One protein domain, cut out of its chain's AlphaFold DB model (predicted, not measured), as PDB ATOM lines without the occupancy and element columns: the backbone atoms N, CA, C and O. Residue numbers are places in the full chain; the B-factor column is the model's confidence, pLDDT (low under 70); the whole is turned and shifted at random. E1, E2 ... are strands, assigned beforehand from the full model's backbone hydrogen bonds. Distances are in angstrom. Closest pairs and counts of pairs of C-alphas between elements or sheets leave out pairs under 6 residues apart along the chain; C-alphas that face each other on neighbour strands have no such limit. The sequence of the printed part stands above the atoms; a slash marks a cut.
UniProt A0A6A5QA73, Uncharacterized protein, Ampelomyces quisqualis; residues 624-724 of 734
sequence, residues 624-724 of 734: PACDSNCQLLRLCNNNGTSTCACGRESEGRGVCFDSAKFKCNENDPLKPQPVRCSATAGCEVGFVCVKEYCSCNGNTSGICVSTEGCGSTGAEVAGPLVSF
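Overview. This is residues 624 to 724 of the 734 residues of an uncharacterized protein of Ampelomyces quisqualis (UniProt A0A6A5QA73). This is a domain with little regular structure: three small two-stranded pairs stand in a row, E1 with E6 at one end, the hairpin E2 and E3 in the middle, the hairpin E4 and E5 beyond, with a short link from E1 to E2 and long loops from E3 to E4 and from E5 to E6. The 101 printed residues hold six named strands, E1 to E6 in chain order, each pair antiparallel, and no named helix; the class is all strand, with 28 residues in named elements. It is compact, radius of gyration of the C-alphas 12.4 A, spanning 32 by 26 by 23 A.

Along the chain. E1, residues 632 to 636, begins at C-alpha (16.675, -21.951, -24.336). E2 is 644 to 648, E3 654 to 658, E4 688 to 690, E5 702 to 705. E6, 718 to 723, 15.2 A long, ends at (14.816, -20.680, -28.060).

Arrangement. Between the antiparallel neighbours E1 and E6, N 633 and O 722 are within hydrogen-bond range at 2.8 A, as are N 645 and O 657 between E2 and E3 at 2.8 A, and N 690 and O 703 between E4 and E5 at 3.0 A. The closest C-alphas of E1 and E2, Leu 635 and Ala 645, are 4.9 A apart; those of E2 and E4, Arg 648 and Val 690, 5.4 A. E1 and E4 are apart.

Size, cuts and confidence. The printed part has no cut. Links E3 to E4, E4 to E5 and E5 to E6 are long. Confidence is under 70 in 25 residues, among them 712 to 721.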
ATOM      1  N   PRO A 624      16.665 -36.200 -13.523       69.38
ATOM      2  CA  PRO A 624      17.945 -35.569 -13.174       69.38
ATOM      3  C   PRO A 624      18.392 -34.441 -14.128       69.38
ATOM      4  O   PRO A 624      19.170 -33.584 -13.724       69.38
ATOM      5  N   ALA A 625      17.889 -34.399 -15.368       71.81
ATOM      6  CA  ALA A 625      18.308 -33.430 -16.382       71.81
ATOM      7  C   ALA A 625      17.182 -32.472 -16.834       71.81
ATOM      8  O   ALA A 625      16.370 -32.822 -17.698       71.81
ATOM      9  N   CYS A 626      17.214 -31.216 -16.374       82.50
ATOM     10  CA  CYS A 626      16.678 -30.066 -17.118       82.50
ATOM     11  C   CYS A 626      17.811 -29.074 -17.403       82.50
ATOM     12  O   CYS A 626      18.439 -28.572 -16.474       82.50
ATOM     13  N   ASP A 627      17.998 -28.749 -18.683       82.25
ATOM     14  CA  ASP A 627      19.023 -27.806 -19.163       82.25
ATOM     15  C   ASP A 627      18.388 -26.496 -19.675       82.25
ATOM     16  O   ASP A 627      18.995 -25.738 -20.429       82.25
ATOM     17  N   SER A 628      17.134 -26.245 -19.276       78.06
ATOM     18  CA  SER A 628      16.412 -25.007 -19.566       78.06
ATOM     19  C   SER A 628      17.099 -23.806 -18.927       78.06
ATOM     20  O   SER A 628      17.481 -23.844 -17.760       78.06
ATOM     21  N   ASN A 629      17.179 -22.714 -19.677       78.75
ATOM     22  CA  ASN A 629      17.635 -21.409 -19.219       78.75
ATOM     23  C   ASN A 629      16.794 -20.299 -19.884       78.75
ATOM     24  O   ASN A 629      15.834 -20.565 -20.608       78.75
ATOM     25  N   CYS A 630      17.146 -19.034 -19.655       74.44
ATOM     26  CA  CYS A 630      16.316 -17.901 -20.086       74.44
ATOM     27  C   CYS A 630      16.421 -17.542 -21.574       74.44
ATOM     28  O   CYS A 630      15.767 -16.608 -22.029       74.44
ATOM     29  N   GLN A 631      17.216 -18.296 -22.332       77.94
ATOM     30  CA  GLN A 631      17.384 -18.180 -23.781       77.94
ATOM     31  C   GLN A 631      16.932 -19.460 -24.505       77.94
ATOM     32  O   GLN A 631      16.519 -19.386 -25.665       77.94
ATOM     33  N   LEU A 632      16.979 -20.613 -23.826       78.00
ATOM     34  CA  LEU A 632      16.675 -21.951 -24.336       78.00
ATOM     35  C   LEU A 632      15.745 -22.697 -23.370       78.00
ATOM     36  O   LEU A 632      16.149 -23.100 -22.283       78.00
ATOM     37  N   LEU A 633      14.508 -22.933 -23.787       80.44
ATOM     38  CA  LEU A 633      13.545 -23.767 -23.083       80.44
ATOM     39  C   LEU A 633      13.710 -25.222 -23.533       80.44
ATOM     40  O   LEU A 633      13.563 -25.497 -24.723       80.44
ATOM     41  N   ARG A 634      13.958 -26.180 -22.631       84.19
ATOM     42  CA  ARG A 634      13.752 -27.593 -22.986       84.19
ATOM     43  C   ARG A 634      12.263 -27.912 -22.908       84.19
ATOM     44  O   ARG A 634      11.646 -27.744 -21.855       84.19
ATOM     45  N   LEU A 635      11.705 -28.391 -24.015       82.38
ATOM     46  CA  LEU A 635      10.376 -28.997 -24.036       82.38
ATOM     47  C   LEU A 635      10.397 -30.356 -23.326       82.38
ATOM     48  O   LEU A 635      11.416 -31.050 -23.301       82.38
ATOM     49  N   CYS A 636       9.259 -30.759 -22.778       79.50
ATOM     50  CA  CYS A 636       9.039 -32.122 -22.308       79.50
ATOM     51  C   CYS A 636       8.120 -32.875 -23.272       79.50
ATOM     52  O   CYS A 636       7.154 -32.296 -23.769       79.50
ATOM     53  N   ASN A 637       8.401 -34.171 -23.467       73.69
ATOM     54  CA  ASN A 637       7.790 -35.039 -24.479       73.69
ATOM     55  C   ASN A 637       8.197 -34.680 -25.932       73.69
ATOM     56  O   ASN A 637       8.528 -33.541 -26.258       73.69
ATOM     57  N   ASN A 638       8.182 -35.679 -26.818       58.19
ATOM     58  CA  ASN A 638       8.574 -35.554 -28.226       58.19
ATOM     59  C   ASN A 638       7.434 -35.074 -29.142       58.19
ATOM     60  O   ASN A 638       7.683 -34.728 -30.292       58.19
ATOM     61  N   ASN A 639       6.185 -35.041 -28.662       54.69
ATOM     62  CA  ASN A 639       4.996 -34.860 -29.509       54.69
ATOM     63  C   ASN A 639       4.699 -33.399 -29.937       54.69
ATOM     64  O   ASN A 639       3.573 -33.088 -30.321       54.69
ATOM     65  N   GLY A 640       5.679 -32.490 -29.827       50.56
ATOM     66  CA  GLY A 640       5.749 -31.164 -30.480       50.56
ATOM     67  C   GLY A 640       4.668 -30.108 -30.183       50.56
ATOM     68  O   GLY A 640       4.828 -28.955 -30.571       50.56
ATOM     69  N   THR A 641       3.575 -30.477 -29.518       53.16
ATOM     70  CA  THR A 641       2.321 -29.703 -29.426       53.16
ATOM     71  C   THR A 641       2.003 -29.225 -28.011       53.16
ATOM     72  O   THR A 641       1.233 -28.286 -27.827       53.16
ATOM     73  N   SER A 642       2.601 -29.859 -27.005       62.56
ATOM     74  CA  SER A 642       2.368 -29.588 -25.592       62.56
ATOM     75  C   SER A 642       3.163 -28.382 -25.091       62.56
ATOM     76  O   SER A 642       4.382 -28.324 -25.257       62.56
ATOM     77  N   THR A 643       2.512 -27.484 -24.351       80.62
ATOM     78  CA  THR A 643       3.105 -26.336 -23.627       80.62
ATOM     79  C   THR A 643       3.975 -26.737 -22.418       80.62
ATOM     80  O   THR A 643       4.268 -25.924 -21.539       80.62
ATOM     81  N   CYS A 644       4.413 -27.995 -22.382       84.62
ATOM     82  CA  CYS A 644       5.160 -28.614 -21.299       84.62
ATOM     83  C   CYS A 644       6.637 -28.216 -21.324       84.62
ATOM     84  O   CYS A 644       7.387 -28.576 -22.234       84.62
ATOM     85  N   ALA A 645       7.051 -27.502 -20.284       85.00
ATOM     86  CA  ALA A 645       8.398 -27.006 -20.073       85.00
ATOM     87  C   ALA A 645       9.154 -27.844 -19.035       85.00
ATOM     88  O   ALA A 645       8.592 -28.234 -18.012       85.00
ATOM     89  N   CYS A 646      10.450 -28.045 -19.268       86.75
ATOM     90  CA  CYS A 646      11.398 -28.525 -18.267       86.75
ATOM     91  C   CYS A 646      11.812 -27.340 -17.369       86.75
ATOM     92  O   CYS A 646      12.276 -26.322 -17.892       86.75
ATOM     93  N   GLY A 647      11.692 -27.447 -16.046       87.31
ATOM     94  CA  GLY A 647      12.177 -26.449 -15.080       87.31
ATOM     95  C   GLY A 647      12.955 -27.080 -13.924       87.31
ATOM     96  O   GLY A 647      12.709 -28.235 -13.584       87.31
ATOM     97  N   ARG A 648      13.901 -26.341 -13.326       88.56
ATOM     98  CA  ARG A 648      14.730 -26.843 -12.216       88.56
ATOM     99  C   ARG A 648      14.091 -26.586 -10.847       88.56
ATOM    100  O   ARG A 648      13.766 -25.446 -10.495       88.56
ATOM    101  N   GLU A 649      13.942 -27.661 -10.086       89.06
ATOM    102  CA  GLU A 649      13.532 -27.703  -8.685       89.06
ATOM    103  C   GLU A 649      14.615 -27.123  -7.752       89.06
ATOM    104  O   GLU A 649      15.791 -27.048  -8.115       89.06
ATOM    105  N   SER A 650      14.261 -26.791  -6.506       82.31
ATOM    106  CA  SER A 650      15.215 -26.334  -5.481       82.31
ATOM    107  C   SER A 650      16.376 -27.295  -5.175       82.31
ATOM    108  O   SER A 650      17.399 -26.835  -4.680       82.31
ATOM    109  N   GLU A 651      16.242 -28.589  -5.472       83.12
ATOM    110  CA  GLU A 651      17.285 -29.617  -5.284       83.12
ATOM    111  C   GLU A 651      18.002 -29.992  -6.595       83.12
ATOM    112  O   GLU A 651      18.602 -31.055  -6.723       83.12
ATOM    113  N   GLY A 652      17.920 -29.137  -7.615       85.06
ATOM    114  CA  GLY A 652      18.656 -29.303  -8.868       85.06
ATOM    115  C   GLY A 652      18.010 -30.245  -9.892       85.06
ATOM    116  O   GLY A 652      18.381 -30.196 -11.068       85.06
ATOM    117  N   ARG A 653      17.029 -31.047  -9.459       87.62
ATOM    118  CA  ARG A 653      16.230 -31.969 -10.281       87.62
ATOM    119  C   ARG A 653      15.329 -31.217 -11.261       87.62
ATOM    120  O   ARG A 653      14.929 -30.082 -11.032       87.62
ATOM    121  N   GLY A 654      15.003 -31.865 -12.368       87.88
ATOM    122  CA  GLY A 654      14.148 -31.364 -13.434       87.88
ATOM    123  C   GLY A 654      12.692 -31.817 -13.326       87.88
ATOM    124  O   GLY A 654      12.411 -32.977 -13.026       87.88
ATOM    125  N   VAL A 655      11.764 -30.912 -13.628       88.62
ATOM    126  CA  VAL A 655      10.308 -31.114 -13.564       88.62
ATOM    127  C   VAL A 655       9.684 -30.733 -14.905       88.62
ATOM    128  O   VAL A 655      10.051 -29.707 -15.472       88.62
ATOM    129  N   CYS A 656       8.722 -31.518 -15.389       87.50
ATOM    130  CA  CYS A 656       7.976 -31.239 -16.618       87.50
ATOM    131  C   CYS A 656       6.568 -30.726 -16.303       87.50
ATOM    132  O   CYS A 656       5.736 -31.497 -15.840       87.50
ATOM    133  N   PHE A 657       6.285 -29.450 -16.558       86.94
ATOM    134  CA  PHE A 657       5.025 -28.806 -16.159       86.94
ATOM    135  C   PHE A 657       4.458 -27.908 -17.266       86.94
ATOM    136  O   PHE A 657       5.194 -27.450 -18.142       86.94
ATOM    137  N   ASP A 658       3.153 -27.631 -17.233       85.75
ATOM    138  CA  ASP A 658       2.512 -26.790 -18.249       85.75
ATOM    139  C   ASP A 658       2.824 -25.299 -18.029       85.75
ATOM    140  O   ASP A 658       2.282 -24.641 -17.135       85.75
ATOM    141  N   SER A 659       3.665 -24.741 -18.900       82.38
ATOM    142  CA  SER A 659       4.047 -23.325 -18.882       82.38
ATOM    143  C   SER A 659       2.915 -22.355 -19.251       82.38
ATOM    144  O   SER A 659       3.033 -21.155 -18.996       82.38
ATOM    145  N   ALA A 660       1.805 -22.839 -19.822       81.69
ATOM    146  CA  ALA A 660       0.603 -22.040 -20.059       81.69
ATOM    147  C   ALA A 660      -0.325 -21.999 -18.828       81.69
ATOM    148  O   ALA A 660      -0.973 -20.971 -18.582       81.69
ATOM    149  N   LYS A 661      -0.357 -23.073 -18.027       83.06
ATOM    150  CA  LYS A 661      -1.046 -23.130 -16.727       83.06
ATOM    151  C   LYS A 661      -0.291 -22.336 -15.657       83.06
ATOM    152  O   LYS A 661      -0.914 -21.524 -14.976       83.06
ATOM    153  N   PHE A 662       1.029 -22.506 -15.564       81.56
ATOM    154  CA  PHE A 662       1.875 -21.954 -14.498       81.56
ATOM    155  C   PHE A 662       2.790 -20.809 -14.982       81.56
ATOM    156  O   PHE A 662       3.977 -21.006 -15.252       81.56
ATOM    157  N   LYS A 663       2.258 -19.581 -15.063       81.06
ATOM    158  CA  LYS A 663       3.027 -18.374 -15.426       81.06
ATOM    159  C   LYS A 663       3.271 -17.469 -14.221       81.06
ATOM    160  O   LYS A 663       2.336 -17.033 -13.562       81.06
ATOM    161  N   CYS A 664       4.526 -17.092 -13.984       75.56
ATOM    162  CA  CYS A 664       4.910 -16.339 -12.786       75.56
ATOM    163  C   CYS A 664       4.320 -14.916 -12.668       75.56
ATOM    164  O   CYS A 664       4.188 -14.417 -11.553       75.56
ATOM    165  N   ASN A 665       4.011 -14.261 -13.796       71.25
ATOM    166  CA  ASN A 665       3.603 -12.847 -13.871       71.25
ATOM    167  C   ASN A 665       2.199 -12.676 -14.491       71.25
ATOM    168  O   ASN A 665       1.909 -11.668 -15.137       71.25
ATOM    169  N   GLU A 666       1.344 -13.692 -14.388       70.81
ATOM    170  CA  GLU A 666      -0.010 -13.668 -14.946       70.81
ATOM    171  C   GLU A 666      -0.961 -12.968 -13.973       70.81
ATOM    172  O   GLU A 666      -1.729 -13.610 -13.267       70.81
ATOM    173  N   ASN A 667      -0.898 -11.632 -13.950       67.81
ATOM    174  CA  ASN A 667      -1.708 -10.736 -13.108       67.81
ATOM    175  C   ASN A 667      -3.217 -10.729 -13.467       67.81
ATOM    176  O   ASN A 667      -3.885  -9.704 -13.335       67.81
ATOM    177  N   ASP A 668      -3.750 -11.839 -13.975       76.06
ATOM    178  CA  ASP A 668      -5.163 -12.008 -14.298       76.06
ATOM    179  C   ASP A 668      -5.964 -12.238 -12.998       76.06
ATOM    180  O   ASP A 668      -5.710 -13.224 -12.298       76.06
ATOM    181  N   PRO A 669      -6.921 -11.359 -12.639       70.81
ATOM    182  CA  PRO A 669      -7.722 -11.512 -11.426       70.81
ATOM    183  C   PRO A 669      -8.741 -12.662 -11.505       70.81
ATOM    184  O   PRO A 669      -9.307 -13.030 -10.478       70.81
ATOM    185  N   LEU A 670      -8.990 -13.231 -12.692       78.81
ATOM    186  CA  LEU A 670      -9.920 -14.348 -12.898       78.81
ATOM    187  C   LEU A 670      -9.241 -15.722 -12.770       78.81
ATOM    188  O   LEU A 670      -9.930 -16.742 -12.689       78.81
ATOM    189  N   LYS A 671      -7.901 -15.774 -12.749       75.12
ATOM    190  CA  LYS A 671      -7.113 -17.014 -12.690       75.12
ATOM    191  C   LYS A 671      -6.432 -17.149 -11.317       75.12
ATOM    192  O   LYS A 671      -5.858 -16.173 -10.831       75.12
ATOM    193  N   PRO A 672      -6.452 -18.331 -10.667       72.31
ATOM    194  CA  PRO A 672      -5.744 -18.525  -9.405       72.31
ATOM    195  C   PRO A 672      -4.238 -18.303  -9.594       72.31
ATOM    196  O   PRO A 672      -3.606 -18.933 -10.441       72.31
ATOM    197  N   GLN A 673      -3.674 -17.399  -8.793       74.88
ATOM    198  CA  GLN A 673      -2.253 -17.062  -8.823       74.88
ATOM    199  C   GLN A 673      -1.398 -18.268  -8.387       74.88
ATOM    200  O   GLN A 673      -1.746 -18.919  -7.398       74.88
ATOM    201  N   PRO A 674      -0.278 -18.576  -9.069       81.38
ATOM    202  CA  PRO A 674       0.584 -19.686  -8.677       81.38
ATOM    203  C   PRO A 674       1.246 -19.405  -7.323       81.38
ATOM    204  O   PRO A 674       1.842 -18.344  -7.112       81.38
ATOM    205  N   VAL A 675       1.167 -20.376  -6.409       88.94
ATOM    206  CA  VAL A 675       1.749 -20.270  -5.063       88.94
ATOM    207  C   VAL A 675       3.262 -20.060  -5.172       88.94
ATOM    208  O   VAL A 675       3.964 -20.825  -5.836       88.94
ATOM    209  N   ARG A 676       3.765 -19.001  -4.529       88.50
ATOM    210  CA  ARG A 676       5.195 -18.669  -4.483       88.50
ATOM    211  C   ARG A 676       5.903 -19.494  -3.412       88.50
ATOM    212  O   ARG A 676       5.385 -19.642  -2.311       88.50
ATOM    213  N   CYS A 677       7.102 -19.982  -3.720       90.88
ATOM    214  CA  CYS A 677       7.836 -20.911  -2.864       90.88
ATOM    215  C   CYS A 677       9.341 -20.610  -2.808       90.88
ATOM    216  O   CYS A 677       9.943 -20.119  -3.766       90.88
ATOM    217  N   SER A 678       9.963 -20.966  -1.680       89.31
ATOM    218  CA  SER A 678      11.423 -20.897  -1.482       89.31
ATOM    219  C   SER A 678      12.094 -22.276  -1.466       89.31
ATOM    220  O   SER A 678      13.314 -22.364  -1.609       89.31
ATOM    221  N   ALA A 679      11.314 -23.347  -1.316       90.19
ATOM    222  CA  ALA A 679      11.720 -24.751  -1.385       90.19
ATOM    223  C   ALA A 679      10.477 -25.618  -1.652       90.19
ATOM    224  O   ALA A 679       9.359 -25.176  -1.378       90.19
ATOM    225  N   THR A 680      10.664 -26.847  -2.139       90.75
ATOM    226  CA  THR A 680       9.567 -27.798  -2.410       90.75
ATOM    227  C   THR A 680       8.695 -28.091  -1.183       90.75
ATOM    228  O   THR A 680       7.482 -28.174  -1.321       90.75
ATOM    229  N   ALA A 681       9.259 -28.109   0.030       89.06
ATOM    230  CA  ALA A 681       8.499 -28.262   1.281       89.06
ATOM    231  C   ALA A 681       7.517 -27.103   1.594       89.06
ATOM    232  O   ALA A 681       6.745 -27.193   2.542       89.06
ATOM    233  N   GLY A 682       7.550 -26.006   0.824       89.50
ATOM    234  CA  GLY A 682       6.548 -24.934   0.863       89.50
ATOM    235  C   GLY A 682       5.393 -25.116  -0.130       89.50
ATOM    236  O   GLY A 682       4.579 -24.205  -0.267       89.50
ATOM    237  N   CYS A 683       5.345 -26.241  -0.848       92.38
ATOM    238  CA  CYS A 683       4.301 -26.591  -1.805       92.38
ATOM    239  C   CYS A 683       3.441 -27.751  -1.285       92.38
ATOM    240  O   CYS A 683       3.920 -28.630  -0.568       92.38
ATOM    241  N   GLU A 684       2.168 -27.770  -1.678       91.50
ATOM    242  CA  GLU A 684       1.257 -28.888  -1.411       91.50
ATOM    243  C   GLU A 684       1.735 -30.180  -2.101       91.50
ATOM    244  O   GLU A 684       2.464 -30.134  -3.093       91.50
ATOM    245  N   VAL A 685       1.346 -31.345  -1.575       89.62
ATOM    246  CA  VAL A 685       1.715 -32.647  -2.155       89.62
ATOM    247  C   VAL A 685       1.151 -32.758  -3.578       89.62
ATOM    248  O   VAL A 685       0.000 -32.408  -3.828       89.62
ATOM    249  N   GLY A 686       1.969 -33.225  -4.521       89.50
ATOM    250  CA  GLY A 686       1.686 -33.170  -5.962       89.50
ATOM    251  C   GLY A 686       2.187 -31.889  -6.650       89.50
ATOM    252  O   GLY A 686       1.986 -31.730  -7.860       89.50
ATOM    253  N   PHE A 687       2.866 -31.001  -5.911       91.81
ATOM    254  CA  PHE A 687       3.526 -29.803  -6.431       91.81
ATOM    255  C   PHE A 687       4.983 -29.695  -5.962       91.81
ATOM    256  O   PHE A 687       5.336 -30.027  -4.831       91.81
ATOM    257  N   VAL A 688       5.837 -29.150  -6.826       92.44
ATOM    258  CA  VAL A 688       7.278 -28.964  -6.582       92.44
ATOM    259  C   VAL A 688       7.710 -27.533  -6.880       92.44
ATOM    260  O   VAL A 688       7.130 -26.863  -7.737       92.44
ATOM    261  N   CYS A 689       8.724 -27.049  -6.160       92.50
ATOM    262  CA  CYS A 689       9.138 -25.651  -6.227       92.50
ATOM    263  C   CYS A 689      10.183 -25.420  -7.322       92.50
ATOM    264  O   CYS A 689      11.378 -25.658  -7.117       92.50
ATOM    265  N   VAL A 690       9.744 -24.913  -8.474       90.12
ATOM    266  CA  VAL A 690      10.632 -24.562  -9.589       90.12
ATOM    267  C   VAL A 690      11.098 -23.114  -9.447       90.12
ATOM    268  O   VAL A 690      10.283 -22.190  -9.388       90.12
ATOM    269  N   LYS A 691      12.422 -22.915  -9.406       83.75
ATOM    270  CA  LYS A 691      13.062 -21.592  -9.260       83.75
ATOM    271  C   LYS A 691      13.590 -21.043 -10.578       83.75
ATOM    272  O   LYS A 691      13.321 -19.897 -10.919       83.75
ATOM    273  N   GLU A 692      14.307 -21.863 -11.343       72.69
ATOM    274  CA  GLU A 692      14.981 -21.442 -12.582       72.69
ATOM    275  C   GLU A 692      14.024 -21.392 -13.787       72.69
ATOM    276  O   GLU A 692      14.383 -21.786 -14.897       72.69
ATOM    277  N   TYR A 693      12.781 -20.931 -13.591       73.44
ATOM    278  CA  TYR A 693      11.848 -20.731 -14.697       73.44
ATOM    279  C   TYR A 693      11.769 -19.274 -15.131       73.44
ATOM    280  O   TYR A 693      11.342 -18.384 -14.398       73.44
ATOM    281  N   CYS A 694      12.163 -19.018 -16.372       67.38
ATOM    282  CA  CYS A 694      12.564 -17.682 -16.794       67.38
ATOM    283  C   CYS A 694      11.427 -16.685 -17.039       67.38
ATOM    284  O   CYS A 694      11.683 -15.495 -17.201       67.38
ATOM    285  N   SER A 695      10.166 -17.115 -16.946       66.12
ATOM    286  CA  SER A 695       9.040 -16.185 -16.808       66.12
ATOM    287  C   SER A 695       8.970 -15.504 -15.427       66.12
ATOM    288  O   SER A 695       8.204 -14.557 -15.275       66.12
ATOM    289  N   CYS A 696       9.754 -15.931 -14.424       68.69
ATOM    290  CA  CYS A 696       9.743 -15.391 -13.049       68.69
ATOM    291  C   CYS A 696      10.575 -14.107 -12.839       68.69
ATOM    292  O   CYS A 696      10.651 -13.595 -11.716       68.69
ATOM    293  N   ASN A 697      11.140 -13.545 -13.914       63.12
ATOM    294  CA  ASN A 697      11.753 -12.210 -13.940       63.12
ATOM    295  C   ASN A 697      12.906 -12.007 -12.930       63.12
ATOM    296  O   ASN A 697      13.050 -10.934 -12.352       63.12
ATOM    297  N   GLY A 698      13.698 -13.056 -12.675       59.78
ATOM    298  CA  GLY A 698      14.875 -13.012 -11.794       59.78
ATOM    299  C   GLY A 698      14.590 -13.008 -10.285       59.78
ATOM    300  O   GLY A 698      15.531 -12.948  -9.498       59.78
ATOM    301  N   ASN A 699      13.326 -13.093  -9.855       63.06
ATOM    302  CA  ASN A 699      12.996 -13.185  -8.432       63.06
ATOM    303  C   ASN A 699      13.464 -14.522  -7.833       63.06
ATOM    304  O   ASN A 699      13.257 -15.579  -8.425       63.06
ATOM    305  N   THR A 700      14.018 -14.484  -6.620       66.88
ATOM    306  CA  THR A 700      14.489 -15.671  -5.876       66.88
ATOM    307  C   THR A 700      13.365 -16.617  -5.434       66.88
ATOM    308  O   THR A 700      13.623 -17.787  -5.141       66.88
ATOM    309  N   SER A 701      12.123 -16.123  -5.401       78.50
ATOM    310  CA  SER A 701      10.911 -16.890  -5.098       78.50
ATOM    311  C   SER A 701      10.388 -17.610  -6.342       78.50
ATOM    312  O   SER A 701       9.804 -16.982  -7.237       78.50
ATOM    313  N   GLY A 702      10.552 -18.934  -6.352       87.06
ATOM    314  CA  GLY A 702       9.998 -19.825  -7.366       87.06
ATOM    315  C   GLY A 702       8.475 -19.954  -7.287       87.06
ATOM    316  O   GLY A 702       7.806 -19.266  -6.506       87.06
ATOM    317  N   ILE A 703       7.933 -20.861  -8.094       89.44
ATOM    318  CA  ILE A 703       6.508 -21.216  -8.113       89.44
ATOM    319  C   ILE A 703       6.306 -22.714  -7.876       89.44
ATOM    320  O   ILE A 703       7.078 -23.541  -8.368       89.44
ATOM    321  N   CYS A 704       5.250 -23.055  -7.141       92.00
ATOM    322  CA  CYS A 704       4.759 -24.423  -7.028       92.00
ATOM    323  C   CYS A 704       4.084 -24.824  -8.343       92.00
ATOM    324  O   CYS A 704       3.099 -24.203  -8.752       92.00
ATOM    325  N   VAL A 705       4.606 -25.858  -9.002       90.38
ATOM    326  CA  VAL A 705       4.072 -26.391 -10.265       90.38
ATOM    327  C   VAL A 705       3.761 -27.876 -10.134       90.38
ATOM    328  O   VAL A 705       4.405 -28.575  -9.353       90.38
ATOM    329  N   SER A 706       2.797 -28.358 -10.918       89.50
ATOM    330  CA  SER A 706       2.455 -29.781 -11.008       89.50
ATOM    331  C   SER A 706       2.724 -30.325 -12.415       89.50
ATOM    332  O   SER A 706       2.652 -29.589 -13.401       89.50
ATOM    333  N   THR A 707       3.004 -31.627 -12.508       85.56
ATOM    334  CA  THR A 707       3.176 -32.392 -13.760       85.56
ATOM    335  C   THR A 707       1.862 -32.702 -14.490       85.56
ATOM    336  O   THR A 707       1.870 -33.368 -15.527       85.56
ATOM    337  N   GLU A 708       0.720 -32.258 -13.963       82.94
ATOM    338  CA  GLU A 708      -0.595 -32.394 -14.598       82.94
ATOM    339  C   GLU A 708      -0.576 -31.875 -16.053       82.94
ATOM    340  O   GLU A 708      -0.074 -30.788 -16.334       82.94
ATOM    341  N   GLY A 709      -1.083 -32.678 -16.994       79.81
ATOM    342  CA  GLY A 709      -1.013 -32.400 -18.437       79.81
ATOM    343  C   GLY A 709       0.345 -32.684 -19.103       79.81
ATOM    344  O   GLY A 709       0.404 -32.767 -20.328       79.81
ATOM    345  N   CYS A 710       1.414 -32.903 -18.329       80.50
ATOM    346  CA  CYS A 710       2.794 -33.060 -18.816       80.50
ATOM    347  C   CYS A 710       3.472 -34.395 -18.447       80.50
ATOM    348  O   CYS A 710       4.670 -34.565 -18.687       80.50
ATOM    349  N   GLY A 711       2.696 -35.352 -17.927       74.31
ATOM    350  CA  GLY A 711       3.111 -36.726 -17.617       74.31
ATOM    351  C   GLY A 711       3.309 -36.962 -16.119       74.31
ATOM    352  O   GLY A 711       4.318 -36.551 -15.551       74.31
ATOM    353  N   SER A 712       2.372 -37.672 -15.481       65.12
ATOM    354  CA  SER A 712       2.378 -37.969 -14.035       65.12
ATOM    355  C   SER A 712       3.513 -38.896 -13.582       65.12
ATOM    356  O   SER A 712       3.921 -38.843 -12.425       65.12
ATOM    357  N   THR A 713       4.050 -39.711 -14.491       64.88
ATOM    358  CA  THR A 713       5.235 -40.567 -14.291       64.88
ATOM    359  C   THR A 713       6.562 -39.815 -14.475       64.88
ATOM    360  O   THR A 713       7.637 -40.391 -14.275       64.88
ATOM    361  N   GLY A 714       6.491 -38.523 -14.832       60.34
ATOM    362  CA  GLY A 714       7.605 -37.699 -15.299       60.34
ATOM    363  C   GLY A 714       7.949 -38.020 -16.757       60.34
ATOM    364  O   GLY A 714       8.046 -39.184 -17.128       60.34
ATOM    365  N   ALA A 715       8.154 -37.002 -17.603       59.03
ATOM    366  CA  ALA A 715       8.384 -37.229 -19.034       59.03
ATOM    367  C   ALA A 715       9.590 -38.159 -19.276       59.03
ATOM    368  O   ALA A 715      10.726 -37.850 -18.896       59.03
ATOM    369  N   GLU A 716       9.330 -39.304 -19.907       56.91
ATOM    370  CA  GLU A 716      10.323 -40.356 -20.150       56.91
ATOM    371  C   GLU A 716      11.464 -39.833 -21.025       56.91
ATOM    372  O   GLU A 716      12.634 -39.980 -20.671       56.91
ATOM    373  N   VAL A 717      11.112 -39.111 -22.096       59.97
ATOM    374  CA  VAL A 717      12.050 -38.440 -23.001       59.97
ATOM    375  C   VAL A 717      11.942 -36.922 -22.849       59.97
ATOM    376  O   VAL A 717      10.857 -36.337 -22.924       59.97
ATOM    377  N   ALA A 718      13.091 -36.278 -22.645       61.47
ATOM    378  CA  ALA A 718      13.206 -34.829 -22.708       61.47
ATOM    379  C   ALA A 718      13.228 -34.386 -24.181       61.47
ATOM    380  O   ALA A 718      14.007 -34.916 -24.971       61.47
ATOM    381  N   GLY A 719      12.369 -33.434 -24.538       62.75
ATOM    382  CA  GLY A 719      12.236 -32.934 -25.903       62.75
ATOM    383  C   GLY A 719      13.372 -31.983 -26.308       62.75
ATOM    384  O   GLY A 719      14.305 -31.737 -25.534       62.75
ATOM    385  N   PRO A 720      13.311 -31.415 -27.524       61.22
ATOM    386  CA  PRO A 720      14.333 -30.495 -28.009       61.22
ATOM    387  C   PRO A 720      14.417 -29.208 -27.171       61.22
ATOM    388  O   PRO A 720      13.441 -28.742 -26.575       61.22
ATOM    389  N   LEU A 721      15.610 -28.610 -27.170       67.94
ATOM    390  CA  LEU A 721      15.838 -27.241 -26.710       67.94
ATOM    391  C   LEU A 721      15.331 -26.270 -27.786       67.94
ATOM    392  O   LEU A 721      15.798 -26.306 -28.923       67.94
ATOM    393  N   VAL A 722      14.392 -25.395 -27.428       72.12
ATOM    394  CA  VAL A 722      13.824 -24.365 -28.309       72.12
ATOM    395  C   VAL A 722      14.087 -22.977 -27.733       72.12
ATOM    396  O   VAL A 722      13.967 -22.760 -26.529       72.12
ATOM    397  N   SER A 723      14.470 -22.011 -28.569       70.88
ATOM    398  CA  SER A 723      14.816 -20.680 -28.060       70.88
ATOM    399  C   SER A 723      13.580 -19.873 -27.648       70.88
ATOM    400  O   SER A 723      12.558 -19.880 -28.346       70.88
ATOM    401  N   PHE A 724      13.690 -19.155 -26.525       62.16
ATOM    402  CA  PHE A 724      12.622 -18.377 -25.881       62.16
ATOM    403  C   PHE A 724      12.290 -17.089 -26.671       62.16
ATOM    404  O   PHE A 724      12.499 -15.963 -26.228       62.16
TER     405      PHE A 724